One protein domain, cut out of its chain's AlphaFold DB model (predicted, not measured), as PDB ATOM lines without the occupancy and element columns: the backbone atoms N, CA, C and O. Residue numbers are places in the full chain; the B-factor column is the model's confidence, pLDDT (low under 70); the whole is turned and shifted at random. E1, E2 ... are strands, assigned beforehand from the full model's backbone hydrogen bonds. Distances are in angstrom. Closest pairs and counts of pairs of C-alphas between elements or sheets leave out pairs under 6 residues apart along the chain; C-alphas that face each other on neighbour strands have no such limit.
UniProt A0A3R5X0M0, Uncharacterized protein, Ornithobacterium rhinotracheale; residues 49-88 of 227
ATOM      1  N   ALA A  49     148.585 120.698 191.044       94.88
ATOM      2  CA  ALA A  49     149.585 121.754 191.125       94.88
ATOM      3  C   ALA A  49     150.749 121.464 190.164       94.88
ATOM      4  O   ALA A  49     150.988 120.322 189.760       94.88
ATOM      5  N   LYS A  50     151.498 122.505 189.773       94.19
ATOM      6  CA  LYS A  50     152.691 122.344 188.928       94.19
ATOM      7  C   LYS A  50     153.645 121.324 189.563       94.19
ATOM      8  O   LYS A  50     154.057 121.499 190.704       94.19
ATOM      9  N   GLY A  51     154.019 120.303 188.799       95.81
ATOM     10  CA  GLY A  51     154.894 119.215 189.238       95.81
ATOM     11  C   GLY A  51     154.179 118.023 189.882       95.81
ATOM     12  O   GLY A  51     154.810 116.981 190.031       95.81
ATOM     13  N   GLU A  52     152.884 118.113 190.212       96.62
ATOM     14  CA  GLU A  52     152.126 116.939 190.659       96.62
ATOM     15  C   GLU A  52     151.981 115.907 189.534       96.62
ATOM     16  O   GLU A  52     151.929 116.249 188.352       96.62
ATOM     17  N   SER A  53     151.911 114.627 189.902       95.69
ATOM     18  CA  SER A  53     151.763 113.531 188.941       95.69
ATOM     19  C   SER A  53     150.344 113.448 188.374       95.69
ATOM     20  O   SER A  53     149.367 113.428 189.122       95.69
ATOM     21  N   ILE A  54     150.245 113.310 187.053       95.31
ATOM     22  CA  ILE A  54     149.030 112.957 186.307       95.31
ATOM     23  C   ILE A  54     149.217 111.611 185.589       95.31
ATOM     24  O   ILE A  54     150.327 111.078 185.504       95.31
ATOM     25  N   SER A  55     148.117 111.038 185.098       95.38
ATOM     26  CA  SER A  55     148.065 109.703 184.480       95.38
ATOM     27  C   SER A  55     147.920 109.719 182.955       95.38
ATOM     28  O   SER A  55     147.658 108.678 182.354       95.38
ATOM     29  N   THR A  56     148.061 110.881 182.314       92.69
ATOM     30  CA  THR A  56     147.870 111.048 180.869       92.69
ATOM     31  C   THR A  56     149.043 111.777 180.222       92.69
ATOM     32  O   THR A  56     149.562 112.762 180.747       92.69
ATOM     33  N   GLY A  57     149.472 111.268 179.067       89.19
ATOM     34  CA  GLY A  57     150.471 111.900 178.211       89.19
ATOM     35  C   GLY A  57     149.867 112.970 177.294       89.19
ATOM     36  O   GLY A  57     148.654 113.168 177.234       89.19
ATOM     37  N   ARG A  58     150.726 113.639 176.515       85.81
ATOM     38  CA  ARG A  58     150.352 114.733 175.593       85.81
ATOM     39  C   ARG A  58     149.224 114.378 174.611       85.81
ATOM     40  O   ARG A  58     148.473 115.268 174.226       85.81
ATOM     41  N   TYR A  59     149.124 113.115 174.199       89.81
ATOM     42  CA  TYR A  59     148.133 112.641 173.226       89.81
ATOM     43  C   TYR A  59     146.924 111.949 173.876       89.81
ATOM     44  O   TYR A  59     146.172 111.258 173.197       89.81
ATOM     45  N   GLY A  60     146.741 112.100 175.192       88.25
ATOM     46  CA  GLY A  60     145.624 111.498 175.923       88.25
ATOM     47  C   GLY A  60     145.780 110.002 176.215       88.25
ATOM     48  O   GLY A  60     144.899 109.410 176.830       88.25
ATOM     49  N   ASN A  61     146.900 109.382 175.829       93.88
ATOM     50  CA  ASN A  61     147.230 108.016 176.221       93.88
ATOM     51  C   ASN A  61     147.512 107.933 177.727       93.88
ATOM     52  O   ASN A  61     148.075 108.862 178.313       93.88
ATOM     53  N   TYR A  62     147.179 106.797 178.342       94.31
ATOM     54  CA  TYR A  62     147.563 106.534 179.725       94.31
ATOM     55  C   TYR A  62     149.091 106.511 179.856       94.31
ATOM     56  O   TYR A  62     149.783 105.834 179.092       94.31
ATOM     57  N   GLN A  63     149.612 107.263 180.817       93.12
ATOM     58  CA  GLN A  63     151.021 107.296 181.185       93.12
ATOM     59  C   GLN A  63     151.123 107.711 182.654       93.12
ATOM     60  O   GLN A  63     150.819 108.846 183.009       93.12
ATOM     61  N   ALA A  64     151.525 106.783 183.519       91.88
ATOM     62  CA  ALA A  64     151.622 107.047 184.950       91.88
ATOM     63  C   ALA A  64     152.795 107.987 185.280       91.88
ATOM     64  O   ALA A  64     153.881 107.851 184.716       91.88
ATOM     65  N   GLY A  65     152.581 108.904 186.228       91.69
ATOM     66  CA  GLY A  65     153.650 109.719 186.814       91.69
ATOM     67  C   GLY A  65     154.137 110.879 185.943       91.69
ATOM     68  O   GLY A  65     155.237 111.380 186.161       91.69
ATOM     69  N   VAL A  66     153.356 111.320 184.954       94.31
ATOM     70  CA  VAL A  66     153.721 112.489 184.139       94.31
ATOM     71  C   VAL A  66     153.604 113.749 185.007       94.31
ATOM     72  O   VAL A  66     152.557 113.946 185.619       94.31
ATOM     73  N   PRO A  67     154.621 114.624 185.089       95.06
ATOM     74  CA  PRO A  67     154.515 115.853 185.869       95.06
ATOM     75  C   PRO A  67     153.594 116.867 185.180       95.06
ATOM     76  O   PRO A  67     153.767 117.199 184.002       95.06
ATOM     77  N   PHE A  68     152.642 117.427 185.924       95.12
ATOM     78  CA  PHE A  68     151.774 118.489 185.436       95.12
ATOM     79  C   PHE A  68     152.578 119.771 185.190       95.12
ATOM     80  O   PHE A  68     153.070 120.414 186.119       95.12
ATOM     81  N   THR A  69     152.699 120.157 183.920       93.62
ATOM     82  CA  THR A  69     153.396 121.378 183.500       93.62
ATOM     83  C   THR A  69     152.397 122.308 182.808       93.62
ATOM     84  O   THR A  69     152.095 122.099 181.631       93.62
ATOM     85  N   PRO A  70     151.847 123.319 183.505       92.38
ATOM     86  CA  PRO A  70     150.893 124.238 182.900       92.38
ATOM     87  C   PRO A  70     151.579 125.063 181.804       92.38
ATOM     88  O   PRO A  70     152.668 125.592 182.008       92.38
ATOM     89  N   THR A  71     150.934 125.170 180.641       92.56
ATOM     90  CA  THR A  71     151.442 125.920 179.472       92.56
ATOM     91  C   THR A  71     150.474 126.991 178.973       92.56
ATOM     92  O   THR A  71     150.850 127.828 178.154       92.56
ATOM     93  N   LYS A  72     149.229 126.979 179.462       94.38
ATOM     94  CA  LYS A  72     148.147 127.891 179.077       94.38
ATOM     95  C   LYS A  72     147.219 128.141 180.264       94.38
ATOM     96  O   LYS A  72     147.150 127.314 181.171       94.38
ATOM     97  N   MET A  73     146.490 129.253 180.227       94.31
ATOM     98  CA  MET A  73     145.340 129.498 181.100       94.31
ATOM     99  C   MET A  73     144.052 129.011 180.437       94.31
ATOM    100  O   MET A  73     143.954 129.021 179.208       94.31
ATOM    101  N   VAL A  74     143.065 128.630 181.247       94.56
ATOM    102  CA  VAL A  74     141.688 128.388 180.794       94.56
ATOM    103  C   VAL A  74     140.904 129.690 180.932       94.56
ATOM    104  O   VAL A  74     140.993 130.359 181.960       94.56
ATOM    105  N   VAL A  75     140.163 130.054 179.892       95.62
ATOM    106  CA  VAL A  75     139.326 131.264 179.826       95.62
ATOM    107  C   VAL A  75     137.945 130.898 179.291       95.62
ATOM    108  O   VAL A  75     137.805 129.834 178.698       95.62
ATOM    109  N   ALA A  76     136.945 131.758 179.464       96.44
ATOM    110  CA  ALA A  76     135.623 131.605 178.856       96.44
ATOM    111  C   ALA A  76     135.310 132.822 177.974       96.44
ATOM    112  O   ALA A  76     135.745 133.930 178.294       96.44
ATOM    113  N   ASN A  77     134.591 132.619 176.870       95.56
ATOM    114  CA  ASN A  77     134.030 133.717 176.073       95.56
ATOM    115  C   ASN A  77     132.622 134.106 176.566       95.56
ATOM    116  O   ASN A  77     132.096 133.497 177.496       95.56
ATOM    117  N   ASP A  78     131.991 135.074 175.898       97.06
ATOM    118  CA  ASP A  78     130.647 135.569 176.246       97.06
ATOM    119  C   ASP A  78     129.547 134.495 176.148       97.06
ATOM    120  O   ASP A  78     128.519 134.601 176.809       97.06
ATOM    121  N   ASN A  79     129.782 133.427 175.375       95.31
ATOM    122  CA  ASN A  79     128.879 132.277 175.270       95.31
ATOM    123  C   ASN A  79     129.125 131.224 176.370       95.31
ATOM    124  O   ASN A  79     128.522 130.156 176.338       95.31
ATOM    125  N   GLY A  80     130.046 131.469 177.309       94.38
ATOM    126  CA  GLY A  80     130.407 130.531 178.378       94.38
ATOM    127  C   GLY A  80     131.284 129.352 177.933       94.38
ATOM    128  O   GLY A  80     131.552 128.455 178.732       94.38
ATOM    129  N   VAL A  81     131.765 129.339 176.683       96.50
ATOM    130  CA  VAL A  81     132.594 128.250 176.144       96.50
ATOM    131  C   VAL A  81     134.038 128.409 176.608       96.50
ATOM    132  O   VAL A  81     134.650 129.467 176.426       96.50
ATOM    133  N   LEU A  82     134.601 127.338 177.177       96.50
ATOM    134  CA  LEU A  82     135.984 127.322 177.644       96.50
ATOM    135  C   LEU A  82     136.978 127.251 176.474       96.50
ATOM    136  O   LEU A  82     136.883 126.390 175.600       96.50
ATOM    137  N   GLY A  83     137.976 128.126 176.502       96.00
ATOM    138  CA  GLY A  83     139.108 128.167 175.583       96.00
ATOM    139  C   GLY A  83     140.438 128.269 176.329       96.00
ATOM    140  O   GLY A  83     140.512 128.098 177.547       96.00
ATOM    141  N   THR A  84     141.512 128.566 175.594       96.81
ATOM    142  CA  THR A  84     142.846 128.745 176.185       96.81
ATOM    143  C   THR A  84     143.449 130.097 175.845       96.81
ATOM    144  O   THR A  84     143.380 130.511 174.690       96.81
ATOM    145  N   ALA A  85     144.136 130.709 176.805       94.50
ATOM    146  CA  ALA A  85     144.992 131.876 176.601       94.50
ATOM    147  C   ALA A  85     146.456 131.541 176.954       94.50
ATOM    148  O   ALA A  85     146.700 130.589 177.706       94.50
ATOM    149  N   PRO A  86     147.449 132.287 176.436       92.75
ATOM    150  CA  PRO A  86     148.826 132.184 176.912       92.75
ATOM    151  C   PRO A  86     148.906 132.368 178.433       92.75
ATOM    152  O   PRO A  86     148.092 133.087 179.017       92.75
ATOM    153  N   LEU A  87     149.889 131.737 179.082       90.06
ATOM    154  CA  LEU A  87     150.206 132.110 180.461       90.06
ATOM    155  C   LEU A  87     150.585 133.596 180.492       90.06
ATOM    156  O   LEU A  87     151.300 134.042 179.589       90.06
ATOM    157  N   PRO A  88     150.152 134.358 181.511       82.69
ATOM    158  CA  PRO A  88     150.651 135.707 181.689       82.69
ATOM    159  C   PRO A  88     152.173 135.629 181.791       82.69
ATOM    160  O   PRO A  88     152.723 134.900 182.620       82.69
TER     161      PRO A  88
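This is residues 49 to 88 of the 227 residues of an uncharacterized protein of Ornithobacterium rhinotracheale (UniProt A0A3R5X0M0). Two small two-stranded hairpins, E1 with E2 and E3 with E4, sit at opposite ends of an elongated, loose model, joined by residues 68 to 71 with no contact between the hairpins' strands. The 40 printed residues hold four named strands in the order E1, E2, E3, E4 and no named helix; the class is all strand, both sheets antiparallel. The radius of gyration of the C-alphas is 12.7 A, and the spans are 36 by 21 by 13 A.

E2, residues 62 to 67, is 13.2 A long. E1, residues 53 to 56, begins at C-alpha 53 (151.763, 113.531, 188.941). E3, residues 72 to 76, is 13.1 A long. E4, residues 82 to 86, is 13.8 A long and ends at C-alpha 86 (148.826, 132.184, 176.912).

E1 and E2 form an antiparallel hairpin at 150 degrees, with N 54 and O 66 2.8 A apart, within hydrogen-bond range. E3 and E4 form another at 140 degrees, with N 83 and O 75 2.8 A apart. E2 and E3 are apart.

The C-alphas farthest apart, of Ala 64 and Asp 78, are 36.5 A apart. The printed part has no cut, the three links are tight, and no printed residue is under 70 in pLDDT.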